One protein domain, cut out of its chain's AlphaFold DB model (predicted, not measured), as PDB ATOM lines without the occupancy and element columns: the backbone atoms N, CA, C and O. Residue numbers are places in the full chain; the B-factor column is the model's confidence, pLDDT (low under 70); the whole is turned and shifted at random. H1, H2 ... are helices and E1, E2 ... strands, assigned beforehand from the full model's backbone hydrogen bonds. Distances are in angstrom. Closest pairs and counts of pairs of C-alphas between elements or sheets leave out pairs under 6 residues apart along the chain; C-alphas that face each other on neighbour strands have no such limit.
ATOM      1  N   THR A  12       6.047 -38.117 -14.000       88.56
ATOM      2  CA  THR A  12       5.600 -39.256 -13.183       88.56
ATOM      3  C   THR A  12       5.384 -38.899 -11.714       88.56
ATOM      4  O   THR A  12       4.670 -39.606 -11.009       88.56
ATOM      5  N   ALA A  13       5.984 -37.806 -11.229       89.19
ATOM      6  CA  ALA A  13       5.731 -37.275  -9.891       89.19
ATOM      7  C   ALA A  13       6.091 -35.787  -9.775       89.19
ATOM      8  O   ALA A  13       6.976 -35.291 -10.473       89.19
ATOM      9  N   LEU A  14       5.463 -35.112  -8.810       92.31
ATOM     10  CA  LEU A  14       5.742 -33.733  -8.412       92.31
ATOM     11  C   LEU A  14       5.926 -33.658  -6.886       92.31
ATOM     12  O   LEU A  14       5.024 -34.015  -6.132       92.31
ATOM     13  N   GLN A  15       7.074 -33.149  -6.440       92.06
ATOM     14  CA  GLN A  15       7.346 -32.770  -5.047       92.06
ATOM     15  C   GLN A  15       7.377 -31.239  -4.908       92.06
ATOM     16  O   GLN A  15       7.835 -30.552  -5.822       92.06
ATOM     17  N   LEU A  16       6.907 -30.720  -3.766       92.12
ATOM     18  CA  LEU A  16       6.886 -29.294  -3.425       92.12
ATOM     19  C   LEU A  16       7.454 -29.051  -2.021       92.12
ATOM     20  O   LEU A  16       6.829 -29.430  -1.033       92.12
ATOM     21  N   ASP A  17       8.570 -28.334  -1.933       90.12
ATOM     22  CA  ASP A  17       9.217 -27.961  -0.669       90.12
ATOM     23  C   ASP A  17       9.158 -26.429  -0.513       90.12
ATOM     24  O   ASP A  17       9.565 -25.706  -1.424       90.12
ATOM     25  N   ALA A  18       8.610 -25.872   0.577       87.94
ATOM     26  CA  ALA A  18       8.407 -24.416   0.652       87.94
ATOM     27  C   ALA A  18       9.719 -23.652   0.878       87.94
ATOM     28  O   ALA A  18      10.466 -23.935   1.812       87.94
ATOM     29  N   THR A  19       9.966 -22.622   0.062       84.94
ATOM     30  CA  THR A  19      11.167 -21.774   0.168       84.94
ATOM     31  C   THR A  19      10.869 -20.391   0.729       84.94
ATOM     32  O   THR A  19      11.685 -19.840   1.462       84.94
ATOM     33  N   HIS A  20       9.704 -19.817   0.409       84.31
ATOM     34  CA  HIS A  20       9.355 -18.456   0.815       84.31
ATOM     35  C   HIS A  20       7.922 -18.355   1.326       84.31
ATOM     36  O   HIS A  20       6.971 -18.800   0.682       84.31
ATOM     37  N   TRP A  21       7.765 -17.670   2.454       82.81
ATOM     38  CA  TRP A  21       6.482 -17.402   3.098       82.81
ATOM     39  C   TRP A  21       6.006 -15.969   2.854       82.81
ATOM     40  O   TRP A  21       6.784 -15.081   2.493       82.81
ATOM     41  N   TYR A  22       4.717 -15.724   3.077       77.81
ATOM     42  CA  TYR A  22       4.209 -14.361   3.214       77.81
ATOM     43  C   TYR A  22       4.609 -13.811   4.586       77.81
ATOM     44  O   TYR A  22       4.539 -14.524   5.585       77.81
ATOM     45  N   GLN A  23       4.994 -12.532   4.648       73.38
ATOM     46  CA  GLN A  23       5.460 -11.889   5.889       73.38
ATOM     47  C   GLN A  23       4.405 -11.883   7.011       73.38
ATOM     48  O   GLN A  23       4.752 -11.754   8.180       73.38
ATOM     49  N   ASN A  24       3.120 -12.005   6.670       70.50
ATOM     50  CA  ASN A  24       2.040 -12.274   7.613       70.50
ATOM     51  C   ASN A  24       0.826 -12.887   6.890       70.50
ATOM     52  O   ASN A  24       0.682 -12.766   5.672       70.50
ATOM     53  N   VAL A  25      -0.082 -13.492   7.661       65.81
ATOM     54  CA  VAL A  25      -1.308 -14.146   7.164       65.81
ATOM     55  C   VAL A  25      -2.233 -13.188   6.398       65.81
ATOM     56  O   VAL A  25      -2.879 -13.612   5.445       65.81
ATOM     57  N   LYS A  26      -2.279 -11.893   6.750       66.75
ATOM     58  CA  LYS A  26      -3.135 -10.900   6.064       66.75
ATOM     59  C   LYS A  26      -2.624 -10.544   4.663       66.75
ATOM     60  O   LYS A  26      -3.422 -10.191   3.805       66.75
ATOM     61  N   ALA A  27      -1.316 -10.656   4.431       66.38
ATOM     62  CA  ALA A  27      -0.691 -10.485   3.122       66.38
ATOM     63  C   ALA A  27      -0.758 -11.752   2.246       66.38
ATOM     64  O   ALA A  27      -0.333 -11.715   1.093       66.38
ATOM     65  N   ASN A  28      -1.264 -12.872   2.777       68.50
ATOM     66  CA  ASN A  28      -1.394 -14.129   2.051       68.50
ATOM     67  C   ASN A  28      -2.782 -14.216   1.374       68.50
ATOM     68  O   ASN A  28      -3.783 -14.392   2.074       68.50
ATOM     69  N   PRO A  29      -2.875 -14.142   0.031       65.69
ATOM     70  CA  PRO A  29      -4.151 -14.137  -0.690       65.69
ATOM     71  C   PRO A  29      -4.940 -15.444  -0.525       65.69
ATOM     72  O   PRO A  29      -6.167 -15.427  -0.570       65.69
ATOM     73  N   SER A  30      -4.270 -16.559  -0.210       61.66
ATOM     74  CA  SER A  30      -4.916 -17.836   0.137       61.66
ATOM     75  C   SER A  30      -5.437 -17.896   1.585       61.66
ATOM     76  O   SER A  30      -5.580 -18.976   2.155       61.66
ATOM     77  N   LYS A  31      -5.690 -16.738   2.216       65.75
ATOM     78  CA  LYS A  31      -6.133 -16.591   3.620       65.75
ATOM     79  C   LYS A  31      -5.200 -17.284   4.631       65.75
ATOM     80  O   LYS A  31      -5.646 -17.774   5.663       65.75
ATOM     81  N   GLY A  32      -3.902 -17.337   4.325       59.97
ATOM     82  CA  GLY A  32      -2.886 -18.004   5.148       59.97
ATOM     83  C   GLY A  32      -2.628 -19.480   4.828       59.97
ATOM     84  O   GLY A  32      -1.758 -20.068   5.462       59.97
ATOM     85  N   LYS A  33      -3.337 -20.090   3.868       67.19
ATOM     86  CA  LYS A  33      -3.214 -21.533   3.612       67.19
ATOM     87  C   LYS A  33      -1.906 -21.954   2.931       67.19
ATOM     88  O   LYS A  33      -1.421 -23.025   3.238       67.19
ATOM     89  N   MET A  34      -1.306 -21.160   2.043       80.94
ATOM     90  CA  MET A  34      -0.193 -21.629   1.188       80.94
ATOM     91  C   MET A  34       1.069 -20.765   1.279       80.94
ATOM     92  O   MET A  34       0.998 -19.581   1.611       80.94
ATOM     93  N   ALA A  35       2.227 -21.334   0.934       84.69
ATOM     94  CA  ALA A  35       3.481 -20.592   0.815       84.69
ATOM     95  C   ALA A  35       3.474 -19.641  -0.403       84.69
ATOM     96  O   ALA A  35       2.687 -19.796  -1.345       84.69
ATOM     97  N   LYS A  36       4.373 -18.649  -0.384       88.06
ATOM     98  CA  LYS A  36       4.569 -17.686  -1.480       88.06
ATOM     99  C   LYS A  36       5.382 -18.299  -2.623       88.06
ATOM    100  O   LYS A  36       5.095 -18.014  -3.782       88.06
ATOM    101  N   ALA A  37       6.374 -19.129  -2.308       91.69
ATOM    102  CA  ALA A  37       7.113 -19.905  -3.297       91.69
ATOM    103  C   ALA A  37       7.533 -21.272  -2.745       91.69
ATOM    104  O   ALA A  37       7.800 -21.414  -1.547       91.69
ATOM    105  N   TYR A  38       7.626 -22.243  -3.646       93.00
ATOM    106  CA  TYR A  38       8.143 -23.586  -3.399       93.00
ATOM    107  C   TYR A  38       9.338 -23.850  -4.324       93.00
ATOM    108  O   TYR A  38       9.447 -23.244  -5.388       93.00
ATOM    109  N   THR A  39      10.213 -24.774  -3.947       94.88
ATOM    110  CA  THR A  39      10.985 -25.558  -4.912       94.88
ATOM    111  C   THR A  39      10.065 -26.667  -5.408       94.88
ATOM    112  O   THR A  39       9.521 -27.416  -4.598       94.88
ATOM    113  N   ALA A  40       9.870 -26.762  -6.720       94.56
ATOM    114  CA  ALA A  40       9.182 -27.880  -7.348       94.56
ATOM    115  C   ALA A  40      10.214 -28.824  -7.965       94.56
ATOM    116  O   ALA A  40      11.052 -28.382  -8.751       94.56
ATOM    117  N   THR A  41      10.127 -30.114  -7.645       95.06
ATOM    118  CA  THR A  41      10.907 -31.162  -8.315       95.06
ATOM    119  C   THR A  41       9.963 -32.093  -9.062       95.06
ATOM    120  O   THR A  41       9.146 -32.788  -8.457       95.06
ATOM    121  N   LEU A  42      10.087 -32.092 -10.386       94.50
ATOM    122  CA  LEU A  42       9.411 -33.000 -11.303       94.50
ATOM    123  C   LEU A  42      10.280 -34.242 -11.501       94.50
ATOM    124  O   LEU A  42      11.475 -34.117 -11.780       94.50
ATOM    125  N   LYS A  43       9.685 -35.432 -11.408       92.31
ATOM    126  CA  LYS A  43      10.274 -36.674 -11.929       92.31
ATOM    127  C   LYS A  43       9.702 -36.947 -13.312       92.31
ATOM    128  O   LYS A  43       8.518 -36.722 -13.542       92.31
ATOM    129  N   LEU A  44      10.550 -37.409 -14.220       91.56
ATOM    130  CA  LEU A  44      10.226 -37.648 -15.622       91.56
ATOM    131  C   LEU A  44      10.249 -39.156 -15.913       91.56
ATOM    132  O   LEU A  44      11.030 -39.896 -15.313       91.56
ATOM    133  N   ALA A  45       9.443 -39.623 -16.867       87.19
ATOM    134  CA  ALA A  45       9.346 -41.043 -17.226       87.19
ATOM    135  C   ALA A  45      10.661 -41.659 -17.743       87.19
ATOM    136  O   ALA A  45      10.848 -42.869 -17.670       87.19
ATOM    137  N   ASN A  46      11.615 -40.840 -18.202       87.75
ATOM    138  CA  ASN A  46      12.964 -41.284 -18.569       87.75
ATOM    139  C   ASN A  46      13.921 -41.452 -17.363       87.75
ATOM    140  O   ASN A  46      15.126 -41.588 -17.560       87.75
ATOM    141  N   GLY A  47      13.413 -41.384 -16.128       89.00
ATOM    142  CA  GLY A  47      14.197 -41.454 -14.889       89.00
ATOM    143  C   GLY A  47      14.904 -40.150 -14.503       89.00
ATOM    144  O   GLY A  47      15.487 -40.071 -13.423       89.00
ATOM    145  N   GLY A  48      14.850 -39.120 -15.352       91.06
ATOM    146  CA  GLY A  48      15.398 -37.800 -15.058       91.06
ATOM    147  C   GLY A  48      14.560 -37.009 -14.050       91.06
ATOM    148  O   GLY A  48      13.399 -37.320 -13.776       91.06
ATOM    149  N   SER A  49      15.144 -35.930 -13.530       91.94
ATOM    150  CA  SER A  49      14.450 -34.959 -12.682       91.94
ATOM    151  C   SER A  49      14.717 -33.526 -13.131       91.94
ATOM    152  O   SER A  49      15.808 -33.205 -13.599       91.94
ATOM    153  N   LEU A  50      13.728 -32.658 -12.936       92.88
ATOM    154  CA  LEU A  50      13.781 -31.226 -13.219       92.88
ATOM    155  C   LEU A  50      13.371 -30.481 -11.949       92.88
ATOM    156  O   LEU A  50      12.266 -30.683 -11.449       92.88
ATOM    157  N   THR A  51      14.248 -29.618 -11.441       94.12
ATOM    158  CA  THR A  51      13.993 -28.805 -10.245       94.12
ATOM    159  C   THR A  51      13.976 -27.322 -10.609       94.12
ATOM    160  O   THR A  51      14.849 -26.850 -11.335       94.12
ATOM    161  N   ASP A  52      12.986 -26.583 -10.111       95.12
ATOM    162  CA  ASP A  52      12.836 -25.139 -10.326       95.12
ATOM    163  C   ASP A  52      12.198 -24.467  -9.100       95.12
ATOM    164  O   ASP A  52      11.573 -25.124  -8.267       95.12
ATOM    165  N   VAL A  53      12.306 -23.144  -9.006       94.75
ATOM    166  CA  VAL A  53      11.493 -22.349  -8.081       94.75
ATOM    167  C   VAL A  53      10.150 -22.054  -8.750       94.75
ATOM    168  O   VAL A  53      10.093 -21.663  -9.917       94.75
ATOM    169  N   VAL A  54       9.061 -22.239  -8.004       94.12
ATOM    170  CA  VAL A  54       7.701 -21.892  -8.428       94.12
ATOM    171  C   VAL A  54       7.132 -20.819  -7.508       94.12
ATOM    172  O   VAL A  54       6.984 -21.013  -6.301       94.12
ATOM    173  N   GLU A  55       6.821 -19.656  -8.072       93.25
ATOM    174  CA  GLU A  55       6.352 -18.486  -7.327       93.25
ATOM    175  C   GLU A  55       4.859 -18.253  -7.532       93.25
ATOM    176  O   GLU A  55       4.372 -18.290  -8.661       93.25
ATOM    177  N   TYR A  56       4.135 -17.929  -6.459       90.31
ATOM    178  CA  TYR A  56       2.744 -17.495  -6.542       90.31
ATOM    179  C   TYR A  56       2.623 -16.258  -7.441       90.31
ATOM    180  O   TYR A  56       3.340 -15.271  -7.246       90.31
ATOM    181  N   ARG A  57       1.661 -16.277  -8.372       87.31
ATOM    182  CA  ARG A  57       1.338 -15.124  -9.228       87.31
ATOM    183  C   ARG A  57      -0.125 -14.691  -9.162       87.31
ATOM    184  O   ARG A  57      -0.374 -13.489  -9.190       87.31
ATOM    185  N   ALA A  58      -1.076 -15.616  -9.036       79.94
ATOM    186  CA  ALA A  58      -2.504 -15.288  -9.008       79.94
ATOM    187  C   ALA A  58      -3.337 -16.305  -8.212       79.94
ATOM    188  O   ALA A  58      -2.910 -17.437  -7.996       79.94
ATOM    189  N   SER A  59      -4.551 -15.913  -7.831       73.62
ATOM    190  CA  SER A  59      -5.576 -16.774  -7.232       73.62
ATOM    191  C   SER A  59      -6.821 -16.771  -8.115       73.62
ATOM    192  O   SER A  59      -7.287 -15.697  -8.499       73.62
ATOM    193  N   GLY A  60      -7.360 -17.951  -8.413       69.00
ATOM    194  CA  GLY A  60      -8.683 -18.127  -9.015       69.00
ATOM    195  C   GLY A  60      -9.732 -18.493  -7.962       69.00
ATOM    196  O   GLY A  60      -9.479 -18.412  -6.760       69.00
ATOM    197  N   GLN A  61     -10.902 -18.953  -8.409       67.62
ATOM    198  CA  GLN A  61     -11.859 -19.622  -7.522       67.62
ATOM    199  C   GLN A  61     -11.243 -20.961  -7.061       67.62
ATOM    200  O   GLN A  61     -10.701 -21.700  -7.879       67.62
ATOM    201  N   GLY A  62     -11.216 -21.228  -5.749       72.38
ATOM    202  CA  GLY A  62     -10.669 -22.455  -5.141       72.38
ATOM    203  C   GLY A  62      -9.149 -22.717  -5.260       72.38
ATOM    204  O   GLY A  62      -8.634 -23.577  -4.542       72.38
ATOM    205  N   ARG A  63      -8.401 -22.010  -6.125       81.75
ATOM    206  CA  ARG A  63      -7.016 -22.378  -6.503       81.75
ATOM    207  C   ARG A  63      -6.001 -21.228  -6.526       81.75
ATOM    208  O   ARG A  63      -6.324 -20.095  -6.881       81.75
ATOM    209  N   ASN A  64      -4.740 -21.559  -6.265       87.38
ATOM    210  CA  ASN A  64      -3.570 -20.699  -6.457       87.38
ATOM    211  C   ASN A  64      -2.812 -21.088  -7.737       87.38
ATOM    212  O   ASN A  64      -2.591 -22.268  -7.992       87.38
ATOM    213  N   CYS A  65      -2.342 -20.104  -8.500       90.00
ATOM    214  CA  CYS A  65      -1.492 -20.293  -9.676       90.00
ATOM    215  C   CYS A  65      -0.044 -19.890  -9.358       90.00
ATOM    216  O   CYS A  65       0.235 -18.720  -9.068       90.00
ATOM    217  N   TYR A  66       0.868 -20.856  -9.454       92.94
ATOM    218  CA  TYR A  66       2.312 -20.695  -9.303       92.94
ATOM    219  C   TYR A  66       2.987 -20.791 -10.673       92.94
ATOM    220  O   TYR A  66       2.678 -21.684 -11.460       92.94
ATOM    221  N   PHE A  67       3.897 -19.872 -10.983       93.88
ATOM    222  CA  PHE A  67       4.661 -19.886 -12.233       93.88
ATOM    223  C   PHE A  67       6.078 -20.378 -11.954       93.88
ATOM    224  O   PHE A  67       6.709 -19.920 -11.002       93.88
ATOM    225  N   PHE A  68       6.580 -21.263 -12.812       94.12
ATOM    226  CA  PHE A  68       7.984 -21.666 -12.811       94.12
ATOM    227  C   PHE A  68       8.868 -20.477 -13.225       94.12
ATOM    228  O   PHE A  68       8.494 -19.683 -14.103       94.12
ATOM    229  N   THR A  69      10.014 -20.331 -12.559       92.44
ATOM    230  CA  THR A  69      10.951 -19.221 -12.778       92.44
ATOM    231  C   THR A  69      11.814 -19.442 -14.017       92.44
ATOM    232  O   THR A  69      11.976 -18.512 -14.805       92.44
ATOM    233  N   ASN A  70      12.335 -20.657 -14.218       90.88
ATOM    234  CA  ASN A  70      13.244 -20.982 -15.320       90.88
ATOM    235  C   ASN A  70      12.540 -21.721 -16.473       90.88
ATOM    236  O   ASN A  70      12.967 -21.615 -17.622       90.88
ATOM    237  N   HIS A  71      11.440 -22.427 -16.197       90.00
ATOM    238  CA  HIS A  71      10.701 -23.208 -17.196       90.00
ATOM    239  C   HIS A  71       9.378 -22.544 -17.617       90.00
ATOM    240  O   HIS A  71       8.727 -21.838 -16.845       90.00
ATOM    241  N   ARG A  72       8.918 -22.808 -18.851       89.75
ATOM    242  CA  ARG A  72       7.593 -22.372 -19.340       89.75
ATOM    243  C   ARG A  72       6.470 -23.283 -18.817       89.75
ATOM    244  O   ARG A  72       5.713 -23.853 -19.597       89.75
ATOM    245  N   LEU A  73       6.348 -23.383 -17.495       93.06
ATOM    246  CA  LEU A  73       5.342 -24.186 -16.795       93.06
ATOM    247  C   LEU A  73       4.534 -23.345 -15.791       93.06
ATOM    248  O   LEU A  73       5.013 -22.339 -15.253       93.06
ATOM    249  N   VAL A  74       3.301 -23.775 -15.533       93.38
ATOM    250  CA  VAL A  74       2.384 -23.229 -14.524       93.38
ATOM    251  C   VAL A  74       1.803 -24.382 -13.719       93.38
ATOM    252  O   VAL A  74       1.317 -25.363 -14.279       93.38
ATOM    253  N   LEU A  75       1.828 -24.233 -12.399       93.88
ATOM    254  CA  LEU A  75       1.245 -25.158 -11.441       93.88
ATOM    255  C   LEU A  75       0.007 -24.515 -10.807       93.88
ATOM    256  O   LEU A  75       0.109 -23.487 -10.132       93.88
ATOM    257  N   LYS A  76      -1.162 -25.117 -11.012       92.50
ATOM    258  CA  LYS A  76      -2.423 -24.710 -10.382       92.50
ATOM    259  C   LYS A  76      -2.691 -25.625  -9.194       92.50
ATOM    260  O   LYS A  76      -2.957 -26.797  -9.416       92.50
ATOM    261  N   ILE A  77      -2.615 -25.120  -7.961       89.50
ATOM    262  CA  ILE A  77      -2.872 -25.902  -6.737       89.50
ATOM    263  C   ILE A  77      -4.241 -25.528  -6.169       89.50
ATOM    264  O   ILE A  77      -4.503 -24.350  -5.918       89.50
ATOM    265  N   PHE A  78      -5.096 -26.519  -5.937       84.88
ATOM    266  CA  PHE A  78      -6.458 -26.367  -5.432       84.88
ATOM    267  C   PHE A  78      -6.456 -26.523  -3.903       84.88
ATOM    268  O   PHE A  78      -5.970 -27.514  -3.362       84.88
ATOM    269  N   VAL A  79      -6.926 -25.492  -3.194       72.25
ATOM    270  CA  VAL A  79      -6.550 -25.224  -1.788       72.25
ATOM    271  C   VAL A  79      -7.692 -25.509  -0.796       72.25
ATOM    272  O   VAL A  79      -7.539 -25.338   0.420       72.25
ATOM    273  N   ASP A  80      -8.854 -25.946  -1.279       65.81
ATOM    274  CA  ASP A  80     -10.005 -26.266  -0.437       65.81
ATOM    275  C   ASP A  80     -10.646 -27.616  -0.816       65.81
ATOM    276  O   ASP A  80     -11.106 -27.762  -1.944       65.81
ATOM    277  N   PRO A  81     -10.679 -28.607   0.098       48.03
ATOM    278  CA  PRO A  81     -11.366 -29.880  -0.126       48.03
ATOM    279  C   PRO A  81     -12.870 -29.826   0.207       48.03
ATOM    280  O   PRO A  81     -13.565 -30.825   0.020       48.03
ATOM    281  N   SER A  82     -13.381 -28.702   0.732       48.69
ATOM    282  CA  SER A  82     -14.808 -28.501   1.029       48.69
ATOM    283  C   SER A  82     -15.548 -27.745  -0.084       48.69
ATOM    284  O   SER A  82     -16.727 -28.006  -0.328       48.69
ATOM    285  N   GLU A  83     -14.858 -26.880  -0.834       46.31
ATOM    286  CA  GLU A  83     -15.378 -26.279  -2.070       46.31
ATOM    287  C   GLU A  83     -15.204 -27.245  -3.261       46.31
ATOM    288  O   GLU A  83     -14.239 -27.158  -4.007       46.31
ATOM    289  N   GLN A  84     -16.155 -28.178  -3.401       48.25
ATOM    290  CA  GLN A  84     -16.451 -29.037  -4.569       48.25
ATOM    291  C   GLN A  84     -15.301 -29.392  -5.546       48.25
ATOM    292  O   GLN A  84     -14.903 -28.611  -6.409       48.25
ATOM    293  N   TRP A  85     -14.946 -30.681  -5.550       46.03
ATOM    294  CA  TRP A  85     -14.002 -31.369  -6.448       46.03
ATOM    295  C   TRP A  85     -14.158 -31.092  -7.965       46.03
ATOM    296  O   TRP A  85     -13.205 -31.234  -8.726       46.03
ATOM    297  N   GLY A  86     -15.328 -30.635  -8.421       55.62
ATOM    298  CA  GLY A  86     -15.638 -30.478  -9.846       55.62
ATOM    299  C   GLY A  86     -14.800 -29.450 -10.620       55.62
ATOM    300  O   GLY A  86     -14.704 -29.576 -11.838       55.62
ATOM    301  N   ALA A  87     -14.179 -28.456  -9.971       64.31
ATOM    302  CA  ALA A  87     -13.429 -27.409 -10.682       64.31
ATOM    303  C   ALA A  87     -12.129 -27.936 -11.322       64.31
ATOM    304  O   ALA A  87     -11.878 -27.701 -12.503       64.31
ATOM    305  N   HIS A  88     -11.323 -28.693 -10.568       76.44
ATOM    306  CA  HIS A  88     -10.095 -29.287 -11.103       76.44
ATOM    307  C   HIS A  88     -10.393 -30.446 -12.057       76.44
ATOM    308  O   HIS A  88      -9.731 -30.558 -13.081       76.44
ATOM    309  N   GLU A  89     -11.424 -31.255 -11.791       78.69
ATOM    310  CA  GLU A  89     -11.844 -32.327 -12.704       78.69
ATOM    311  C   GLU A  89     -12.376 -31.795 -14.042       78.69
ATOM    312  O   GLU A  89     -12.143 -32.408 -15.083       78.69
ATOM    313  N   SER A  90     -13.073 -30.654 -14.042       82.06
ATOM    314  CA  SER A  90     -13.561 -30.031 -15.278       82.06
ATOM    315  C   SER A  90     -12.425 -29.363 -16.054       82.06
ATOM    316  O   SER A  90     -12.354 -29.533 -17.269       82.06
ATOM    317  N   GLU A  91     -11.491 -28.684 -15.376       87.19
ATOM    318  CA  GLU A  91     -10.289 -28.140 -16.023       87.19
ATOM    319  C   GLU A  91      -9.384 -29.253 -16.586       87.19
ATOM    320  O   GLU A  91      -8.934 -29.151 -17.727       87.19
ATOM    321  N   GLU A  92      -9.165 -30.343 -15.844       88.25
ATOM    322  CA  GLU A  92      -8.447 -31.534 -16.315       88.25
ATOM    323  C   GLU A  92      -9.128 -32.157 -17.539       88.25
ATOM    324  O   GLU A  92      -8.472 -32.390 -18.554       88.25
ATOM    325  N   ARG A  93     -10.447 -32.380 -17.486       86.38
ATOM    326  CA  ARG A  93     -11.217 -32.924 -18.613       86.38
ATOM    327  C   ARG A  93     -11.153 -32.005 -19.833       86.38
ATOM    328  O   ARG A  93     -10.987 -32.493 -20.947       86.38
ATOM    329  N   GLY A  94     -11.241 -30.689 -19.633       88.19
ATOM    330  CA  GLY A  94     -11.082 -29.691 -20.688       88.19
ATOM    331  C   GLY A  94      -9.688 -29.730 -21.321       88.19
ATOM    332  O   GLY A  94      -9.572 -29.706 -22.545       88.19
ATOM    333  N   LEU A  95      -8.634 -29.869 -20.513       91.00
ATOM    334  CA  LEU A  95      -7.256 -30.033 -20.988       91.00
ATOM    335  C   LEU A  95      -7.093 -31.330 -21.795       91.00
ATOM    336  O   LEU A  95      -6.647 -31.279 -22.939       91.00
ATOM    337  N   GLN A  96      -7.507 -32.473 -21.245       89.06
ATOM    338  CA  GLN A  96      -7.403 -33.784 -21.899       89.06
ATOM    339  C   GLN A  96      -8.204 -33.859 -23.213       89.06
ATOM    340  O   GLN A  96      -7.733 -34.445 -24.186       89.06
ATOM    341  N   LEU A  97      -9.394 -33.247 -23.266       88.06
ATOM    342  CA  LEU A  97     -10.265 -33.254 -24.446       88.06
ATOM    343  C   LEU A  97      -9.784 -32.298 -25.547       88.06
ATOM    344  O   LEU A  97      -9.786 -32.657 -26.728       88.06
ATOM    345  N   TRP A  98      -9.400 -31.071 -25.181       91.81
ATOM    346  CA  TRP A  98      -9.145 -30.008 -26.154       91.81
ATOM    347  C   TRP A  98      -7.674 -29.857 -26.536       91.81
ATOM    348  O   TRP A  98      -7.411 -29.437 -27.661       91.81
ATOM    349  N   GLN A  99      -6.711 -30.235 -25.690       92.56
ATOM    350  CA  GLN A  99      -5.288 -30.100 -26.028       92.56
ATOM    351  C   GLN A  99      -4.877 -30.927 -27.264       92.56
ATOM    352  O   GLN A  99      -4.223 -30.349 -28.134       92.56
ATOM    353  N   PRO A 100      -5.313 -32.193 -27.448       89.81
ATOM    354  CA  PRO A 100      -4.997 -32.955 -28.660       89.81
ATOM    355  C   PRO A 100      -5.691 -32.415 -29.920       89.81
ATOM    356  O   PRO A 100      -5.151 -32.521 -31.018       89.81
ATOM    357  N   ARG A 101      -6.885 -31.817 -29.768       91.06
ATOM    358  CA  ARG A 101      -7.675 -31.226 -30.868       91.06
ATOM    359  C   ARG A 101      -7.149 -29.850 -31.299       91.06
ATOM    360  O   ARG A 101      -7.243 -29.493 -32.468       91.06
ATOM    361  N   LEU A 102      -6.622 -29.071 -30.353       92.81
ATOM    362  CA  LEU A 102      -6.244 -27.663 -30.509       92.81
ATOM    363  C   LEU A 102      -4.853 -27.357 -29.899       92.81
ATOM    364  O   LEU A 102      -4.720 -26.405 -29.126       92.81
ATOM    365  N   PRO A 103      -3.775 -28.083 -30.261       90.19
ATOM    366  CA  PRO A 103      -2.481 -28.027 -29.561       90.19
ATOM    367  C   PRO A 103      -1.728 -26.685 -29.660       90.19
ATOM    368  O   PRO A 103      -0.706 -26.510 -29.003       90.19
ATOM    369  N   LYS A 104      -2.213 -25.736 -30.475       91.56
ATOM    370  CA  LYS A 104      -1.708 -24.349 -30.564       91.56
ATOM    371  C   LYS A 104      -2.560 -23.331 -29.792       91.56
ATOM    372  O   LYS A 104      -2.094 -22.228 -29.528       91.56
ATOM    373  N   HIS A 105      -3.797 -23.693 -29.446       93.88
ATOM    374  CA  HIS A 105      -4.779 -22.823 -28.789       93.88
ATOM    375  C   HIS A 105      -5.151 -23.296 -27.378       93.88
ATOM    376  O   HIS A 105      -5.966 -22.659 -26.722       93.88
ATOM    377  N   ILE A 106      -4.552 -24.386 -26.900       94.19
ATOM    378  CA  ILE A 106      -4.749 -24.955 -25.568       94.19
ATOM    379  C   ILE A 106      -3.362 -25.276 -24.984       94.19
ATOM    380  O   ILE A 106      -2.552 -25.890 -25.685       94.19
ATOM    381  N   PRO A 107      -3.050 -24.882 -23.733       92.94
ATOM    382  CA  PRO A 107      -1.780 -25.211 -23.094       92.94
ATOM    383  C   PRO A 107      -1.517 -26.717 -23.051       92.94
ATOM    384  O   PRO A 107      -2.420 -27.502 -22.770       92.94
ATOM    385  N   ALA A 108      -0.259 -27.116 -23.252       91.88
ATOM    386  CA  ALA A 108       0.175 -28.490 -23.015       91.88
ATOM    387  C   ALA A 108      -0.166 -28.925 -21.577       91.88
ATOM    388  O   ALA A 108       0.092 -28.179 -20.631       91.88
ATOM    389  N   PHE A 109      -0.726 -30.122 -21.416       92.62
ATOM    390  CA  PHE A 109      -1.033 -30.726 -20.122       92.62
ATOM    391  C   PHE A 109       0.044 -31.752 -19.777       92.62
ATOM    392  O   PHE A 109       0.371 -32.600 -20.602       92.62
ATOM    393  N   PHE A 110       0.604 -31.659 -18.569       91.38
ATOM    394  CA  PHE A 110       1.686 -32.535 -18.102       91.38
ATOM    395  C   PHE A 110       1.258 -33.465 -16.962       91.38
ATOM    396  O   PHE A 110       2.087 -34.214 -16.457       91.38
ATOM    397  N   GLY A 111      -0.014 -33.414 -16.558       90.69
ATOM    398  CA  GLY A 111      -0.599 -34.295 -15.554       90.69
ATOM    399  C   GLY A 111      -1.277 -33.564 -14.396       90.69
ATOM    400  O   GLY A 111      -1.134 -32.350 -14.195       90.69
ATOM    401  N   ARG A 112      -2.017 -34.358 -13.623       91.38
ATOM    402  CA  ARG A 112      -2.634 -34.003 -12.346       91.38
ATOM    403  C   ARG A 112      -1.917 -34.763 -11.232       91.38
ATOM    404  O   ARG A 112      -1.629 -35.949 -11.367       91.38
ATOM    405  N   PHE A 113      -1.623 -34.076 -10.136       90.69
ATOM    406  CA  PHE A 113      -0.772 -34.563  -9.060       90.69
ATOM    407  C   PHE A 113      -1.392 -34.272  -7.701       90.69
ATOM    408  O   PHE A 113      -1.776 -33.145  -7.399       90.69
ATOM    409  N   ILE A 114      -1.391 -35.279  -6.834       88.44
ATOM    410  CA  ILE A 114      -1.616 -35.079  -5.407       88.44
ATOM    411  C   ILE A 114      -0.297 -34.627  -4.779       88.44
ATOM    412  O   ILE A 114       0.676 -35.380  -4.770       88.44
ATOM    413  N   VAL A 115      -0.273 -33.411  -4.235       87.44
ATOM    414  CA  VAL A 115       0.920 -32.800  -3.636       87.44
ATOM    415  C   VAL A 115       0.733 -32.554  -2.142       87.44
ATOM    416  O   VAL A 115      -0.337 -32.152  -1.688       87.44
ATOM    417  N   ASN A 116       1.800 -32.742  -1.365       84.88
ATOM    418  CA  ASN A 116       1.850 -32.335   0.040       84.88
ATOM    419  C   ASN A 116       2.355 -30.890   0.118       84.88
ATOM    420  O   ASN A 116       3.526 -30.641   0.395       84.88
ATOM    421  N   ALA A 117       1.482 -29.927  -0.171       81.81
ATOM    422  CA  ALA A 117       1.839 -28.519  -0.121       81.81
ATOM    423  C   ALA A 117       2.023 -28.061   1.334       81.81
ATOM    424  O   ALA A 117       1.116 -28.167   2.160       81.81
ATOM    425  N   GLN A 118       3.197 -27.525   1.661       80.06
ATOM    426  CA  GLN A 118       3.440 -26.960   2.987       80.06
ATOM    427  C   GLN A 118       2.641 -25.658   3.186       80.06
ATOM    428  O   GLN A 118       2.575 -24.806   2.291       80.06
ATOM    429  N   THR A 119       2.061 -25.504   4.374       75.06
ATOM    430  CA  THR A 119       1.190 -24.404   4.811       75.06
ATOM    431  C   THR A 119       1.760 -23.723   6.059       75.06
ATOM    432  O   THR A 119       2.660 -24.250   6.713       75.06
ATOM    433  N   HIS A 120       1.200 -22.577   6.466       68.81
ATOM    434  CA  HIS A 120       1.541 -21.972   7.765       68.81
ATOM    435  C   HIS A 120       1.102 -22.827   8.981       68.81
ATOM    436  O   HIS A 120       1.452 -22.484  10.108       68.81
ATOM    437  N   SER A 121       0.342 -23.910   8.776       68.38
ATOM    438  CA  SER A 121      -0.181 -24.805   9.820       68.38
ATOM    439  C   SER A 121       0.322 -26.257   9.727       68.38
ATOM    440  O   SER A 121      -0.138 -27.094  10.500       68.38
ATOM    441  N   GLY A 122       1.249 -26.573   8.813       75.12
ATOM    442  CA  GLY A 122       1.795 -27.923   8.621       75.12
ATOM    443  C   GLY A 122       1.925 -28.298   7.144       75.12
ATOM    444  O   GLY A 122       2.368 -27.492   6.330       75.12
ATOM    445  N   PHE A 123       1.532 -29.521   6.789       75.62
ATOM    446  CA  PHE A 123       1.356 -29.948   5.399       75.62
ATOM    447  C   PHE A 123      -0.134 -30.111   5.093       75.62
ATOM    448  O   PHE A 123      -0.869 -30.709   5.879       75.62
ATOM    449  N   GLN A 124      -0.572 -29.619   3.937       78.19
ATOM    450  CA  GLN A 124      -1.895 -29.873   3.379       78.19
ATOM    451  C   GLN A 124      -1.739 -30.724   2.118       78.19
ATOM    452  O   GLN A 124      -1.072 -30.331   1.162       78.19
ATOM    453  N   ARG A 125      -2.402 -31.883   2.098       81.75
ATOM    454  CA  ARG A 125      -2.613 -32.644   0.865       81.75
ATOM    455  C   ARG A 125      -3.548 -31.833  -0.034       81.75
ATOM    456  O   ARG A 125      -4.665 -31.515   0.373       81.75
ATOM    457  N   ALA A 126      -3.078 -31.481  -1.221       83.12
ATOM    458  CA  ALA A 126      -3.780 -30.657  -2.194       83.12
ATOM    459  C   ALA A 126      -3.755 -31.324  -3.575       83.12
ATOM    460  O   ALA A 126      -2.845 -32.097  -3.883       83.12
ATOM    461  N   ASP A 127      -4.754 -31.021  -4.398       87.38
ATOM    462  CA  ASP A 127      -4.765 -31.404  -5.810       87.38
ATOM    463  C   ASP A 127      -4.028 -30.334  -6.629       87.38
ATOM    464  O   ASP A 127      -4.098 -29.145  -6.295       87.38
ATOM    465  N   ALA A 128      -3.295 -30.729  -7.667       90.69
ATOM    466  CA  ALA A 128      -2.522 -29.805  -8.479       90.69
ATOM    467  C   ALA A 128      -2.426 -30.214  -9.954       90.69
ATOM    468  O   ALA A 128      -2.044 -31.331 -10.287       90.69
ATOM    469  N   ILE A 129      -2.694 -29.265 -10.850       92.94
ATOM    470  CA  ILE A 129      -2.606 -29.429 -12.306       92.94
ATOM    471  C   ILE A 129      -1.340 -28.737 -12.821       92.94
ATOM    472  O   ILE A 129      -1.107 -27.560 -12.523       92.94
ATOM    473  N   LEU A 130      -0.536 -29.455 -13.611       94.56
ATOM    474  CA  LEU A 130       0.674 -28.936 -14.254       94.56
ATOM    475  C   LEU A 130       0.429 -28.720 -15.754       94.56
ATOM    476  O   LEU A 130       0.117 -29.658 -16.489       94.56
ATOM    477  N   VAL A 131       0.592 -27.480 -16.217       94.19
ATOM    478  CA  VAL A 131       0.358 -27.082 -17.616       94.19
ATOM    479  C   VAL A 131       1.465 -26.185 -18.164       94.19
ATOM    480  O   VAL A 131       2.243 -25.583 -17.423       94.19
ATOM    481  N   GLY A 132       1.524 -26.069 -19.488       92.62
ATOM    482  CA  GLY A 132       2.382 -25.124 -20.189       92.62
ATOM    483  C   GLY A 132       2.034 -23.673 -19.856       92.62
ATOM    484  O   GLY A 132       0.871 -23.288 -19.732       92.62
ATOM    485  N   LYS A 133       3.065 -22.836 -19.741       90.81
ATOM    486  CA  LYS A 133       2.920 -21.391 -19.546       90.81
ATOM    487  C   LYS A 133       2.577 -20.716 -20.872       90.81
ATOM    488  O   LYS A 133       3.471 -20.383 -21.661       90.81
ATOM    489  N   ALA A 134       1.281 -20.497 -21.083       85.81
ATOM    490  CA  ALA A 134       0.802 -19.455 -21.985       85.81
ATOM    491  C   ALA A 134       1.352 -18.085 -21.530       85.81
ATOM    492  O   ALA A 134       1.657 -17.897 -20.348       85.81
TER     493      ALA A 134
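What this domain is: This is residues 12 to 134 of the 786 residues of the protein "TopB protein" of Symbiodinium sp. CCMP2592 (UniProt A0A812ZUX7). One antiparallel sheet of seven strands curls back on itself into a flattened, nearly closed barrel, its edge strands E1 and E6 brought near each other, and helix H1 lies outside over E7 and E6. The printed part has 123 residues, in chain order E1 E2 E3 E4 E5 H1 E6 E7; across the sheet the order is E1 E2 E3 E4 E5 E7 E6. It is mostly strand and compact, with radius of gyration of the C-alphas 14.2 A and spans of 44 by 33 by 22 A.

Where its parts are: E1, residues 12 to 20, begins at C-alpha 12 (5.600, -39.256, -13.183). E2 is residues 37 to 44; E3, 49 to 59, 27.6 A long, bends by 57 degrees at residue 56. E4 is 63 to 68, E5 73 to 78 and H1 86 to 98, 17.6 A. E6, 109 to 119, 25.8 A, and E7, 122 to 132, 29.0 A, each bend by 63 degrees, at 114 and 125; C-alpha 132 is at (2.382, -25.124, -20.189).

How they stand to each other: E1 to E5 form a meander, each strand the antiparallel neighbour of the one before; N 15 and O 41 of E1 and E2 are 2.9 A apart. The sheet is folded, two leaves facing each other: E1 E2 face E4 E5 E7 E6, with E3 as hinge. The closest C-alphas of E1 and E6, Ala 18 and Gln 118, are 6.0 A apart. E5, H1, E6 make a split strand-helix-strand unit, E7 between the strands, its crossover right-handed. H1 is on the sheet, height 10.0 A, along the strands at 18 degrees to E7 on the local plane; every O i to N i+4 pair in H1 is within hydrogen-bond range.

The domain as a whole: The farthest C-alphas, Asn 24 and Arg 101, are 44.0 A apart. The printed part has no cut; the link E1 to E2 is long. Residues 25 to 33, 60 to 61, 80 to 87 and 120 to 121 have pLDDT under 70.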